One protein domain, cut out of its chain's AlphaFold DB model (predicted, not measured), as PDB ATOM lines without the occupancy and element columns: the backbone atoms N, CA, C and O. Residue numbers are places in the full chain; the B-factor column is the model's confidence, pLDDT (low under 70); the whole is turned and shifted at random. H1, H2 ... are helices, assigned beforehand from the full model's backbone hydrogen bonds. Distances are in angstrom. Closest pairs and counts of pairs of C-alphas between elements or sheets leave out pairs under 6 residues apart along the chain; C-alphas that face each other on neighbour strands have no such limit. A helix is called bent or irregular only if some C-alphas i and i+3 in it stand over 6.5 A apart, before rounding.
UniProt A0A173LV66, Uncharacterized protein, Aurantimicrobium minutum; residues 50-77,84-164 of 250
ATOM      1  N   ASP A  50     300.145 433.689 244.773       89.81
ATOM      2  CA  ASP A  50     300.383 434.060 246.171       89.81
ATOM      3  C   ASP A  50     301.675 433.429 246.726       89.81
ATOM      4  O   ASP A  50     301.949 432.237 246.543       89.81
ATOM      5  N   LEU A  51     302.448 434.221 247.474       89.25
ATOM      6  CA  LEU A  51     303.743 433.820 248.025       89.25
ATOM      7  C   LEU A  51     303.621 432.601 248.950       89.25
ATOM      8  O   LEU A  51     304.491 431.728 248.944       89.25
ATOM      9  N   SER A  52     302.544 432.524 249.741       91.62
ATOM     10  CA  SER A  52     302.341 431.419 250.683       91.62
ATOM     11  C   SER A  52     302.114 430.087 249.960       91.62
ATOM     12  O   SER A  52     302.678 429.057 250.349       91.62
ATOM     13  N   VAL A  53     301.365 430.123 248.854       91.19
ATOM     14  CA  VAL A  53     301.127 428.977 247.970       91.19
ATOM     15  C   VAL A  53     302.428 428.561 247.299       91.19
ATOM     16  O   VAL A  53     302.773 427.379 247.314       91.19
ATOM     17  N   LEU A  54     303.186 429.528 246.775       90.19
ATOM     18  CA  LEU A  54     304.446 429.278 246.085       90.19
ATOM     19  C   LEU A  54     305.476 428.610 247.003       90.19
ATOM     20  O   LEU A  54     306.066 427.595 246.633       90.19
ATOM     21  N   ILE A  55     305.664 429.132 248.219       93.62
ATOM     22  CA  ILE A  55     306.588 428.554 249.203       93.62
ATOM     23  C   ILE A  55     306.134 427.150 249.602       93.62
ATOM     24  O   ILE A  55     306.942 426.223 249.589       93.62
ATOM     25  N   THR A  56     304.854 426.975 249.936       94.94
ATOM     26  CA  THR A  56     304.341 425.694 250.441       94.94
ATOM     27  C   THR A  56     304.423 424.601 249.379       94.94
ATOM     28  O   THR A  56     304.949 423.519 249.645       94.94
ATOM     29  N   ALA A  57     303.968 424.884 248.156       94.25
ATOM     30  CA  ALA A  57     304.009 423.931 247.052       94.25
ATOM     31  C   ALA A  57     305.450 423.547 246.690       94.25
ATOM     32  O   ALA A  57     305.760 422.361 246.545       94.25
ATOM     33  N   ASN A  58     306.349 424.533 246.605       95.56
ATOM     34  CA  ASN A  58     307.751 424.274 246.298       95.56
ATOM     35  C   ASN A  58     308.464 423.517 247.410       95.56
ATOM     36  O   ASN A  58     309.253 422.632 247.106       95.56
ATOM     37  N   LEU A  59     308.176 423.802 248.681       95.56
ATOM     38  CA  LEU A  59     308.776 423.080 249.800       95.56
ATOM     39  C   LEU A  59     308.370 421.598 249.800       95.56
ATOM     40  O   LEU A  59     309.217 420.737 250.034       95.56
ATOM     41  N   ILE A  60     307.108 421.295 249.477       96.19
ATOM     42  CA  ILE A  60     306.606 419.918 249.343       96.19
ATOM     43  C   ILE A  60     307.273 419.197 248.164       96.19
ATOM     44  O   ILE A  60     307.615 418.022 248.278       96.19
ATOM     45  N   GLN A  61     307.473 419.889 247.039       95.56
ATOM     46  CA  GLN A  61     308.072 419.311 245.830       95.56
ATOM     47  C   GLN A  61     309.605 419.347 245.817       95.56
ATOM     48  O   GLN A  61     310.232 418.692 244.984       95.56
ATOM     49  N   LEU A  62     310.238 420.056 246.751       95.12
ATOM     50  CA  LEU A  62     311.688 420.217 246.809       95.12
ATOM     51  C   LEU A  62     312.463 418.886 246.818       95.12
ATOM     52  O   LEU A  62     313.486 418.806 246.133       95.12
ATOM     53  N   PRO A  63     312.004 417.812 247.496       95.50
ATOM     54  CA  PRO A  63     312.657 416.511 247.401       95.50
ATOM     55  C   PRO A  63     312.763 415.984 245.962       95.50
ATOM     56  O   PRO A  63     313.776 415.378 245.628       95.50
ATOM     57  N   SER A  64     311.783 416.256 245.090       95.19
ATOM     58  CA  SER A  64     311.841 415.879 243.666       95.19
ATOM     59  C   SER A  64     313.007 416.564 242.948       95.19
ATOM     60  O   SER A  64     313.745 415.915 242.205       95.19
ATOM     61  N   LEU A  65     313.234 417.852 243.234       94.75
ATOM     62  CA  LEU A  65     314.365 418.609 242.693       94.75
ATOM     63  C   LEU A  65     315.708 418.034 243.169       94.75
ATOM     64  O   LEU A  65     316.624 417.857 242.369       94.75
ATOM     65  N   LEU A  66     315.824 417.727 244.465       94.81
ATOM     66  CA  LEU A  66     317.056 417.187 245.051       94.81
ATOM     67  C   LEU A  66     317.368 415.782 244.524       94.81
ATOM     68  O   LEU A  66     318.509 415.496 244.165       94.81
ATOM     69  N   VAL A  67     316.355 414.915 244.437       95.12
ATOM     70  CA  VAL A  67     316.513 413.558 243.895       95.12
ATOM     71  C   VAL A  67     316.822 413.587 242.392       95.12
ATOM     72  O   VAL A  67     317.530 412.707 241.901       95.12
ATOM     73  N   GLY A  68     316.399 414.638 241.680       94.69
ATOM     74  CA  GLY A  68     316.724 414.890 240.273       94.69
ATOM     75  C   GLY A  68     318.212 414.795 239.933       94.69
ATOM     76  O   GLY A  68     318.560 414.343 238.845       94.69
ATOM     77  N   ILE A  69     319.096 415.121 240.883       93.94
ATOM     78  CA  ILE A  69     320.558 415.006 240.746       93.94
ATOM     79  C   ILE A  69     320.997 413.570 240.417       93.94
ATOM     80  O   ILE A  69     321.985 413.367 239.714       93.94
ATOM     81  N   PHE A  70     320.265 412.573 240.912       95.19
ATOM     82  CA  PHE A  70     320.609 411.160 240.768       95.19
ATOM     83  C   PHE A  70     320.107 410.544 239.458       95.19
ATOM     84  O   PHE A  70     320.482 409.413 239.150       95.19
ATOM     85  N   GLY A  71     319.320 411.284 238.666       93.38
ATOM     86  CA  GLY A  71     318.849 410.863 237.344       93.38
ATOM     87  C   GLY A  71     317.340 410.651 237.226       93.38
ATOM     88  O   GLY A  71     316.900 410.085 236.233       93.38
ATOM     89  N   THR A  72     316.528 411.084 238.199       94.94
ATOM     90  CA  THR A  72     315.062 411.117 238.004       94.94
ATOM     91  C   THR A  72     314.629 412.220 237.040       94.94
ATOM     92  O   THR A  72     313.533 412.159 236.495       94.94
ATOM     93  N   TRP A  73     315.489 413.213 236.816       93.81
ATOM     94  CA  TRP A  73     315.341 414.224 235.774       93.81
ATOM     95  C   TRP A  73     316.344 413.940 234.654       93.81
ATOM     96  O   TRP A  73     317.417 413.379 234.900       93.81
ATOM     97  N   GLY A  74     316.013 414.341 233.425       90.94
ATOM     98  CA  GLY A  74     316.898 414.136 232.282       90.94
ATOM     99  C   GLY A  74     318.235 414.880 232.415       90.94
ATOM    100  O   GLY A  74     318.320 415.964 232.995       90.94
ATOM    101  N   LEU A  75     319.301 414.314 231.846       87.69
ATOM    102  CA  LEU A  75     320.585 415.010 231.704       87.69
ATOM    103  C   LEU A  75     320.485 416.116 230.636       87.69
ATOM    104  O   LEU A  75     319.478 416.231 229.944       87.69
ATOM    105  N   GLY A  76     321.529 416.941 230.491       84.25
ATOM    106  CA  GLY A  76     321.588 417.940 229.412       84.25
ATOM    107  C   GLY A  76     320.475 418.987 229.507       84.25
ATOM    108  O   GLY A  76     320.405 419.697 230.505       84.25
ATOM    109  N   TRP A  77     319.601 419.069 228.505       84.50
ATOM    110  CA  TRP A  77     318.427 419.952 228.512       84.50
ATOM    111  C   TRP A  77     317.160 419.187 228.933       84.50
ATOM    112  O   TRP A  77     316.091 419.349 228.355       84.50
ATOM    113  N   GLY A  84     315.750 403.508 235.372       95.31
ATOM    114  CA  GLY A  84     315.654 403.193 236.804       95.31
ATOM    115  C   GLY A  84     316.900 402.549 237.404       95.31
ATOM    116  O   GLY A  84     317.256 402.839 238.543       95.31
ATOM    117  N   SER A  85     317.620 401.743 236.625       95.50
ATOM    118  CA  SER A  85     318.875 401.123 237.058       95.50
ATOM    119  C   SER A  85     319.953 402.138 237.446       95.50
ATOM    120  O   SER A  85     320.777 401.834 238.306       95.50
ATOM    121  N   VAL A  86     319.946 403.337 236.854       97.19
ATOM    122  CA  VAL A  86     320.893 404.409 237.173       97.19
ATOM    123  C   VAL A  86     320.465 405.109 238.454       97.19
ATOM    124  O   VAL A  86     321.198 405.050 239.439       97.19
ATOM    125  N   TRP A  87     319.279 405.727 238.467       96.38
ATOM    126  CA  TRP A  87     318.901 406.619 239.566       96.38
ATOM    127  C   TRP A  87     318.626 405.885 240.877       96.38
ATOM    128  O   TRP A  87     318.940 406.414 241.940       96.38
ATOM    129  N   VAL A  88     318.112 404.648 240.830       97.38
ATOM    130  CA  VAL A  88     317.933 403.828 242.040       97.38
ATOM    131  C   VAL A  88     319.292 403.504 242.654       97.38
ATOM    132  O   VAL A  88     319.474 403.648 243.861       97.38
ATOM    133  N   SER A  89     320.264 403.110 241.827       97.38
ATOM    134  CA  SER A  89     321.602 402.733 242.291       97.38
ATOM    135  C   SER A  89     322.356 403.926 242.876       97.38
ATOM    136  O   SER A  89     322.926 403.824 243.961       97.38
ATOM    137  N   THR A  90     322.354 405.068 242.187       96.81
ATOM    138  CA  THR A  90     323.079 406.267 242.633       96.81
ATOM    139  C   THR A  90     322.454 406.874 243.886       96.81
ATOM    140  O   THR A  90     323.192 407.195 244.819       96.81
ATOM    141  N   LEU A  91     321.120 406.962 243.956       96.94
ATOM    142  CA  LEU A  91     320.411 407.428 245.148       96.94
ATOM    143  C   LEU A  91     320.678 406.504 246.339       96.94
ATOM    144  O   LEU A  91     321.034 406.984 247.410       96.94
ATOM    145  N   PHE A  92     320.571 405.183 246.150       97.00
ATOM    146  CA  PHE A  92     320.825 404.208 247.210       97.00
ATOM    147  C   PHE A  92     322.236 404.345 247.791       97.00
ATOM    148  O   PHE A  92     322.391 404.448 249.008       97.00
ATOM    149  N   ILE A  93     323.264 404.390 246.935       96.44
ATOM    150  CA  ILE A  93     324.657 404.530 247.378       96.44
ATOM    151  C   ILE A  93     324.855 405.854 248.108       96.44
ATOM    152  O   ILE A  93     325.437 405.873 249.191       96.44
ATOM    153  N   PHE A  94     324.363 406.960 247.545       96.38
ATOM    154  CA  PHE A  94     324.505 408.271 248.164       96.38
ATOM    155  C   PHE A  94     323.832 408.320 249.539       96.38
ATOM    156  O   PHE A  94     324.469 408.707 250.518       96.38
ATOM    157  N   SER A  95     322.580 407.871 249.641       95.94
ATOM    158  CA  SER A  95     321.841 407.821 250.903       95.94
ATOM    159  C   SER A  95     322.520 406.916 251.929       95.94
ATOM    160  O   SER A  95     322.640 407.310 253.087       95.94
ATOM    161  N   ALA A  96     323.017 405.743 251.521       95.12
ATOM    162  CA  ALA A  96     323.736 404.830 252.406       95.12
ATOM    163  C   ALA A  96     325.031 405.455 252.947       95.12
ATOM    164  O   ALA A  96     325.306 405.362 254.143       95.12
ATOM    165  N   LEU A  97     325.805 406.130 252.090       94.25
ATOM    166  CA  LEU A  97     327.031 406.812 252.497       94.25
ATOM    167  C   LEU A  97     326.743 408.003 253.414       94.25
ATOM    168  O   LEU A  97     327.425 408.157 254.422       94.25
ATOM    169  N   VAL A  98     325.739 408.831 253.099       94.94
ATOM    170  CA  VAL A  98     325.328 409.964 253.949       94.94
ATOM    171  C   VAL A  98     324.879 409.465 255.313       94.94
ATOM    172  O   VAL A  98     325.377 409.953 256.324       94.94
ATOM    173  N   PHE A  99     324.014 408.454 255.353       94.56
ATOM    174  CA  PHE A  99     323.548 407.866 256.604       94.56
ATOM    175  C   PHE A  99     324.704 407.288 257.429       94.56
ATOM    176  O   PHE A  99     324.792 407.537 258.629       94.56
ATOM    177  N   TRP A 100     325.636 406.583 256.783       94.38
ATOM    178  CA  TRP A 100     326.846 406.099 257.441       94.38
ATOM    179  C   TRP A 100     327.704 407.251 257.980       94.38
ATOM    180  O   TRP A 100     328.063 407.235 259.150       94.38
ATOM    181  N   GLY A 101     327.977 408.288 257.182       92.06
ATOM    182  CA  GLY A 101     328.806 409.430 257.586       92.06
ATOM    183  C   GLY A 101     328.196 410.283 258.704       92.06
ATOM    184  O   GLY A 101     328.927 410.915 259.472       92.06
ATOM    185  N   MET A 102     326.867 410.254 258.841       92.06
ATOM    186  CA  MET A 102     326.135 410.861 259.955       92.06
ATOM    187  C   MET A 102     326.348 410.143 261.295       92.06
ATOM    188  O   MET A 102     326.036 410.717 262.336       92.06
ATOM    189  N   GLY A 103     326.928 408.936 261.307       90.81
ATOM    190  CA  GLY A 103     327.268 408.216 262.539       90.81
ATOM    191  C   GLY A 103     328.344 408.898 263.395       90.81
ATOM    192  O   GLY A 103     328.578 408.477 264.525       90.81
ATOM    193  N   TYR A 104     328.982 409.961 262.894       90.44
ATOM    194  CA  TYR A 104     329.924 410.782 263.649       90.44
ATOM    195  C   TYR A 104     329.741 412.271 263.347       90.44
ATOM    196  O   TYR A 104     329.921 412.710 262.208       90.44
ATOM    197  N   PHE A 105     329.480 413.068 264.385       91.12
ATOM    198  CA  PHE A 105     329.438 414.527 264.313       91.12
ATOM    199  C   PHE A 105     330.196 415.156 265.482       91.12
ATOM    200  O   PHE A 105     329.795 415.020 266.637       91.12
ATOM    201  N   ASP A 106     331.250 415.917 265.182       89.69
ATOM    202  CA  ASP A 106     331.754 416.919 266.116       89.69
ATOM    203  C   ASP A 106     330.934 418.219 265.980       89.69
ATOM    204  O   ASP A 106     330.175 418.417 265.026       89.69
ATOM    205  N   LYS A 107     331.070 419.138 266.942       91.19
ATOM    206  CA  LYS A 107     330.298 420.397 266.942       91.19
ATOM    207  C   LYS A 107     330.521 421.228 265.671       91.19
ATOM    208  O   LYS A 107     329.606 421.911 265.218       91.19
ATOM    209  N   LYS A 108     331.729 421.180 265.101       90.12
ATOM    210  CA  LYS A 108     332.107 421.960 263.915       90.12
ATOM    211  C   LYS A 108     331.477 421.378 262.651       90.12
ATOM    212  O   LYS A 108     330.876 422.121 261.880       90.12
ATOM    213  N   LYS A 109     331.562 420.061 262.473       91.94
ATOM    214  CA  LYS A 109     330.929 419.312 261.388       91.94
ATOM    215  C   LYS A 109     329.417 419.415 261.468       91.94
ATOM    216  O   LYS A 109     328.798 419.639 260.440       91.94
ATOM    217  N   ALA A 110     328.825 419.322 262.661       93.81
ATOM    218  CA  ALA A 110     327.384 419.495 262.837       93.81
ATOM    219  C   ALA A 110     326.935 420.890 262.383       93.81
ATOM    220  O   ALA A 110     325.999 421.009 261.600       93.81
ATOM    221  N   LEU A 111     327.644 421.944 262.803       95.94
ATOM    222  CA  LEU A 111     327.345 423.311 262.374       95.94
ATOM    223  C   LEU A 111     327.481 423.479 260.852       95.94
ATOM    224  O   LEU A 111     326.584 424.026 260.216       95.94
ATOM    225  N   ALA A 112     328.575 422.986 260.264       94.75
ATOM    226  CA  ALA A 112     328.820 423.079 258.826       94.75
ATOM    227  C   ALA A 112     327.804 422.267 258.002       94.75
ATOM    228  O   ALA A 112     327.295 422.759 256.996       94.75
ATOM    229  N   ALA A 113     327.474 421.049 258.437       95.44
ATOM    230  CA  ALA A 113     326.495 420.194 257.776       95.44
ATOM    231  C   ALA A 113     325.092 420.800 257.848       95.44
ATOM    232  O   ALA A 113     324.414 420.848 256.828       95.44
ATOM    233  N   THR A 114     324.682 421.329 259.005       96.50
ATOM    234  CA  THR A 114     323.402 422.037 259.151       96.50
ATOM    235  C   THR A 114     323.355 423.276 258.266       96.50
ATOM    236  O   THR A 114     322.360 423.494 257.588       96.50
ATOM    237  N   PHE A 115     324.431 424.066 258.209       96.50
ATOM    238  CA  PHE A 115     324.496 425.230 257.324       96.50
ATOM    239  C   PHE A 115     324.325 424.839 255.847       96.50
ATOM    240  O   PHE A 115     323.503 425.425 255.145       96.50
ATOM    241  N   LEU A 116     325.053 423.819 255.383       96.12
ATOM    242  CA  LEU A 116     324.962 423.335 254.003       96.12
ATOM    243  C   LEU A 116     323.607 422.689 253.695       96.12
ATOM    244  O   LEU A 116     323.074 422.887 252.608       96.12
ATOM    245  N   PHE A 117     323.025 421.960 254.647       95.75
ATOM    246  CA  PHE A 117     321.690 421.381 254.509       95.75
ATOM    247  C   PHE A 117     320.610 422.467 254.427       95.75
ATOM    248  O   PHE A 117     319.752 422.423 253.550       95.75
ATOM    249  N   SER A 118     320.693 423.498 255.270       96.69
ATOM    250  CA  SER A 118     319.818 424.667 255.172       96.69
ATOM    251  C   SER A 118     319.995 425.391 253.838       96.69
ATOM    252  O   SER A 118     319.005 425.794 253.238       96.69
ATOM    253  N   ALA A 119     321.225 425.512 253.328       95.25
ATOM    254  CA  ALA A 119     321.486 426.095 252.012       95.25
ATOM    255  C   ALA A 119     320.891 425.251 250.869       95.25
ATOM    256  O   ALA A 119     320.332 425.820 249.936       95.25
ATOM    257  N   LEU A 120     320.941 423.916 250.961       94.75
ATOM    258  CA  LEU A 120     320.309 422.998 250.000       94.75
ATOM    259  C   LEU A 120     318.792 423.188 249.887       94.75
ATOM    260  O   LEU A 120     318.226 422.878 248.844       94.75
ATOM    261  N   ILE A 121     318.148 423.701 250.935       95.12
ATOM    262  CA  ILE A 121     316.715 424.011 250.950       95.12
ATOM    263  C   ILE A 121     316.479 425.467 250.537       95.12
ATOM    264  O   ILE A 121     315.717 425.745 249.613       95.12
ATOM    265  N   ALA A 122     317.148 426.405 251.208       94.19
ATOM    266  CA  ALA A 122     316.897 427.832 251.067       94.19
ATOM    267  C   ALA A 122     317.293 428.373 249.689       94.19
ATOM    268  O   ALA A 122     316.572 429.199 249.140       94.19
ATOM    269  N   TYR A 123     318.405 427.909 249.113       91.31
ATOM    270  CA  TYR A 123     318.892 428.394 247.820       91.31
ATOM    271  C   TYR A 123     317.923 428.110 246.656       91.31
ATOM    272  O   TYR A 123     317.484 429.068 246.019       91.31
ATOM    273  N   PRO A 124     317.531 426.850 246.367       92.06
ATOM    274  CA  PRO A 124     316.579 426.584 245.289       92.06
ATOM    275  C   PRO A 124     315.198 427.182 245.573       92.06
ATOM    276  O   PRO A 124     314.551 427.657 244.645       92.06
ATOM    277  N   LEU A 125     314.757 427.211 246.837       92.50
ATOM    278  CA  LEU A 125     313.486 427.831 247.206       92.50
ATOM    279  C   LEU A 125     313.493 429.339 246.928       92.50
ATOM    280  O   LEU A 125     312.527 429.853 246.376       92.50
ATOM    281  N   ALA A 126     314.586 430.038 247.246       90.50
ATOM    282  CA  ALA A 126     314.736 431.460 246.951       90.50
ATOM    283  C   ALA A 126     314.702 431.736 245.442       90.50
ATOM    284  O   ALA A 126     314.036 432.679 245.028       90.50
ATOM    285  N   LEU A 127     315.349 430.892 244.626       87.88
ATOM    286  CA  LEU A 127     315.295 431.002 243.164       87.88
ATOM    287  C   LEU A 127     313.886 430.767 242.610       87.88
ATOM    288  O   LEU A 127     313.441 431.490 241.724       87.88
ATOM    289  N   LEU A 128     313.176 429.761 243.123       89.00
ATOM    290  CA  LEU A 128     311.801 429.457 242.721       89.00
ATOM    291  C   LEU A 128     310.846 430.599 243.085       89.00
ATOM    292  O   LEU A 128     310.012 430.987 242.273       89.00
ATOM    293  N   VAL A 129     311.013 431.176 244.278       88.75
ATOM    294  CA  VAL A 129     310.225 432.326 244.733       88.75
ATOM    295  C   VAL A 129     310.537 433.579 243.919       88.75
ATOM    296  O   VAL A 129     309.611 434.258 243.490       88.75
ATOM    297  N   SER A 130     311.813 433.877 243.656       84.50
ATOM    298  CA  SER A 130     312.191 435.067 242.883       84.50
ATOM    299  C   SER A 130     311.749 435.001 241.422       84.50
ATOM    300  O   SER A 130     311.584 436.039 240.797       84.50
ATOM    301  N   SER A 131     311.564 433.794 240.884       81.50
ATOM    302  CA  SER A 131     311.126 433.560 239.504       81.50
ATOM    303  C   SER A 131     309.638 433.216 239.369       81.50
ATOM    304  O   SER A 131     309.207 432.796 238.291       81.50
ATOM    305  N   SER A 132     308.855 433.331 240.450       86.31
ATOM    306  CA  SER A 132     307.433 432.944 240.496       86.31
ATOM    307  C   SER A 132     307.166 431.550 239.906       86.31
ATOM    308  O   SER A 132     306.169 431.314 239.230       86.31
ATOM    309  N   SER A 133     308.098 430.617 240.117       88.00
ATOM    310  CA  SER A 133     308.148 429.322 239.435       88.00
ATOM    311  C   SER A 133     307.929 428.157 240.398       88.00
ATOM    312  O   SER A 133     308.338 428.191 241.560       88.00
ATOM    313  N   PHE A 134     307.334 427.074 239.892       91.31
ATOM    314  CA  PHE A 134     307.209 425.815 240.627       91.31
ATOM    315  C   PHE A 134     308.348 424.842 240.295       91.31
ATOM    316  O   PHE A 134     308.897 424.859 239.187       91.31
ATOM    317  N   VAL A 135     308.687 423.953 241.232       92.31
ATOM    318  CA  VAL A 135     309.558 422.797 240.965       92.31
ATOM    319  C   VAL A 135     309.032 422.041 239.738       92.31
ATOM    320  O   VAL A 135     307.848 421.726 239.660       92.31
ATOM    321  N   GLY A 136     309.918 421.746 238.786       87.62
ATOM    322  CA  GLY A 136     309.576 421.100 237.509       87.62
ATOM    323  C   GLY A 136     309.664 422.027 236.295       87.62
ATOM    324  O   GLY A 136     309.593 421.552 235.169       87.62
ATOM    325  N   SER A 137     309.838 423.331 236.516       84.94
ATOM    326  CA  SER A 137     309.949 424.326 235.447       84.94
ATOM    327  C   SER A 137     311.407 424.739 235.205       84.94
ATOM    328  O   SER A 137     312.184 424.020 234.580       84.94
ATOM    329  N   ASN A 138     311.800 425.898 235.722       81.38
ATOM    330  CA  ASN A 138     313.025 426.575 235.341       81.38
ATOM    331  C   ASN A 138     314.237 426.258 236.228       81.38
ATOM    332  O   ASN A 138     315.386 426.343 235.788       81.38
ATOM    333  N   VAL A 139     313.996 425.917 237.495       88.81
ATOM    334  CA  VAL A 139     315.055 425.548 238.439       88.81
ATOM    335  C   VAL A 139     315.348 424.064 238.270       88.81
ATOM    336  O   VAL A 139     314.498 423.219 238.542       88.81
ATOM    337  N   GLN A 140     316.558 423.755 237.804       90.81
ATOM    338  CA  GLN A 140     316.984 422.391 237.508       90.81
ATOM    339  C   GLN A 140     317.888 421.819 238.613       90.81
ATOM    340  O   GLN A 140     318.651 422.567 239.233       90.81
ATOM    341  N   PRO A 141     317.914 420.484 238.802       92.94
ATOM    342  CA  PRO A 141     318.744 419.823 239.815       92.94
ATOM    343  C   PRO A 141     320.241 420.167 239.736       92.94
ATOM    344  O   PRO A 141     320.937 420.208 240.749       92.94
ATOM    345  N   ARG A 142     320.757 420.483 238.540       90.88
ATOM    346  CA  ARG A 142     322.168 420.864 238.342       90.88
ATOM    347  C   ARG A 142     322.579 422.122 239.118       90.88
ATOM    348  O   ARG A 142     323.754 422.264 239.440       90.88
ATOM    349  N   TYR A 143     321.636 423.012 239.443       89.50
ATOM    350  CA  TYR A 143     321.924 424.259 240.164       89.50
ATOM    351  C   TYR A 143     322.283 424.025 241.637       89.50
ATOM    352  O   TYR A 143     322.991 424.832 242.231       89.50
ATOM    353  N   VAL A 144     321.858 422.901 242.219       91.94
ATOM    354  CA  VAL A 144     322.170 422.520 243.609       91.94
ATOM    355  C   VAL A 144     323.287 421.472 243.709       91.94
ATOM    356  O   VAL A 144     323.696 421.107 244.813       91.94
ATOM    357  N   LEU A 145     323.835 421.021 242.572       90.62
ATOM    358  CA  LEU A 145     324.873 419.987 242.515       90.62
ATOM    359  C   LEU A 145     326.141 420.337 243.330       90.62
ATOM    360  O   LEU A 145     326.629 419.481 244.069       90.62
ATOM    361  N   PRO A 146     326.680 421.573 243.290       91.38
ATOM    362  CA  PRO A 146     327.840 421.912 244.114       91.38
ATOM    363  C   PRO A 146     327.531 421.841 245.617       91.38
ATOM    364  O   PRO A 146     328.353 421.361 246.397       91.38
ATOM    365  N   LEU A 147     326.332 422.273 246.025       93.06
ATOM    366  CA  LEU A 147     325.908 422.266 247.428       93.06
ATOM    367  C   LEU A 147     325.785 420.838 247.971       93.06
ATOM    368  O   LEU A 147     326.254 420.578 249.078       93.06
ATOM    369  N   ILE A 148     325.217 419.901 247.198       94.56
ATOM    370  CA  ILE A 148     325.054 418.512 247.659       94.56
ATOM    371  C   ILE A 148     326.404 417.797 247.780       94.56
ATOM    372  O   ILE A 148     326.609 417.036 248.725       94.56
ATOM    373  N   ILE A 149     327.352 418.091 246.881       93.06
ATOM    374  CA  ILE A 149     328.716 417.550 246.941       93.06
ATOM    375  C   ILE A 149     329.454 418.100 248.165       93.06
ATOM    376  O   ILE A 149     330.087 417.335 248.889       93.06
ATOM    377  N   MET A 150     329.346 419.405 248.441       94.75
ATOM    378  CA  MET A 150     329.932 419.999 249.646       94.75
ATOM    379  C   MET A 150     329.312 419.424 250.921       94.75
ATOM    380  O   MET A 150     330.039 419.084 251.852       94.75
ATOM    381  N   PHE A 151     327.984 419.275 250.959       96.25
ATOM    382  CA  PHE A 151     327.281 418.657 252.082       96.25
ATOM    383  C   PHE A 151     327.782 417.230 252.329       96.25
ATOM    384  O   PHE A 151     328.193 416.913 253.444       96.25
ATOM    385  N   ALA A 152     327.833 416.398 251.285       94.19
ATOM    386  CA  ALA A 152     328.354 415.038 251.377       94.19
ATOM    387  C   ALA A 152     329.817 415.017 251.846       94.19
ATOM    388  O   ALA A 152     330.157 414.269 252.757       94.19
ATOM    389  N   GLY A 153     330.668 415.896 251.307       92.62
ATOM    390  CA  GLY A 153     332.064 416.030 251.727       92.62
ATOM    391  C   GLY A 153     332.214 416.355 253.216       92.62
ATOM    392  O   GLY A 153     333.018 415.727 253.902       92.62
ATOM    393  N   VAL A 154     331.402 417.277 253.744       94.88
ATOM    394  CA  VAL A 154     331.379 417.590 255.181       94.88
ATOM    395  C   VAL A 154     330.878 416.402 255.997       94.88
ATOM    396  O   VAL A 154     331.491 416.071 257.009       94.88
ATOM    397  N   VAL A 155     329.811 415.727 255.562       94.94
ATOM    398  CA  VAL A 155     329.268 414.538 256.242       94.94
ATOM    399  C   VAL A 155     330.271 413.379 256.252       94.94
ATOM    400  O   VAL A 155     330.337 412.640 257.231       94.94
ATOM    401  N   PHE A 156     331.105 413.232 255.226       91.62
ATOM    402  CA  PHE A 156     332.126 412.179 255.171       91.62
ATOM    403  C   PHE A 156     333.412 412.548 255.909       91.62
ATOM    404  O   PHE A 156     334.200 411.664 256.254       91.62
ATOM    405  N   PHE A 157     333.624 413.830 256.206       89.88
ATOM    406  CA  PHE A 157     334.822 414.282 256.897       89.88
ATOM    407  C   PHE A 157     334.953 413.620 258.278       89.88
ATOM    408  O   PHE A 157     334.024 413.642 259.095       89.88
ATOM    409  N   GLY A 158     336.108 412.989 258.512       83.31
ATOM    410  CA  GLY A 158     336.426 412.256 259.740       83.31
ATOM    411  C   GLY A 158     335.601 410.984 259.975       83.31
ATOM    412  O   GLY A 158     335.781 410.337 261.003       83.31
ATOM    413  N   ALA A 159     334.700 410.597 259.064       83.19
ATOM    414  CA  ALA A 159     333.840 409.429 259.257       83.19
ATOM    415  C   ALA A 159     334.637 408.113 259.242       83.19
ATOM    416  O   ALA A 159     334.386 407.232 260.056       83.19
ATOM    417  N   THR A 160     335.644 407.995 258.373       79.94
ATOM    418  CA  THR A 160     336.483 406.789 258.233       79.94
ATOM    419  C   THR A 160     337.321 406.470 259.470       79.94
ATOM    420  O   THR A 160     337.638 405.308 259.700       79.94
ATOM    421  N   GLU A 161     337.668 407.485 260.259       83.31
ATOM    422  CA  GLU A 161     338.463 407.344 261.483       83.31
ATOM    423  C   GLU A 161     337.594 407.016 262.708       83.31
ATOM    424  O   GLU A 161     338.063 406.379 263.644       83.31
ATOM    425  N   ASN A 162     336.329 407.453 262.709       84.44
ATOM    426  CA  ASN A 162     335.473 407.437 263.900       84.44
ATOM    427  C   ASN A 162     334.291 406.459 263.817       84.44
ATOM    428  O   ASN A 162     333.619 406.224 264.819       84.44
ATOM    429  N   ILE A 163     334.008 405.903 262.638       86.62
ATOM    430  CA  ILE A 163     332.877 405.002 262.396       86.62
ATOM    431  C   ILE A 163     333.413 403.657 261.921       86.62
ATOM    432  O   ILE A 163     334.419 403.580 261.214       86.62
ATOM    433  N   SER A 164     332.721 402.577 262.290       86.50
ATOM    434  CA  SER A 164     333.040 401.246 261.779       86.50
ATOM    435  C   SER A 164     333.060 401.246 260.250       86.50
ATOM    436  O   SER A 164     332.128 401.721 259.593       86.50
TER     437      SER A 164
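This is residues 50 to 77 and 84 to 164 of the 250 residues of an uncharacterized protein of Aurantimicrobium minutum (UniProt A0A173LV66). H3 and H4 lie side by side as a helical hairpin; H2 meets H4 in a V, and H1b crosses its open side. The printed part has 109 residues with five named helices, H1 to H5 in chain order, and is all helix. It is only just compact, close to loose, with a radius of gyration of the C-alphas of 15.2 A and spans of 47 by 34 by 20 A.

Start at H1, residues 51 to 70, one helix by its hydrogen bonds but bent: C-alphas 60 and 63 are 7.2 A apart, between arms H1a, to 60, and H1b, from 63. Residues 86 to 91 alone of H2, residues 84 to 101, touch H1b; the closest C-alphas, of Phe 70 and Trp 87, are 5.0 A apart. H3, residues 107 to 130, touches H4, residues 141 to 156, at a shallow tilt of 8 degrees, opposite ways; the closest C-alphas, of Leu 116 and Phe 151, are 5.6 A apart. H4 is irregular, with C-alphas 143 and 146 7.5 A apart. H5, residues 159 to 162, is close to H2 but not clearly touching, with C-alphas 101 and 159 closest at 5.3 A. Every O i to N i+4 pair is within hydrogen-bond range in H1a, but 2 of 4 in H1b, 13 of 14 in H2, 19 of 20 in H3 and 9 of 12 in H4; H5 is too short for one.

Find C-alpha 51 at (303.743, 433.820, 248.025), where H1a begins; H3 runs 33.5 A, H2 25.4 A, and H5 ends at C-alpha 162, (335.473, 407.437, 263.900).

Residues 78 to 83 are not printed, and C-alphas 77 and 84 are 18.9 A apart across the cut. No printed residue is under 70 in pLDDT.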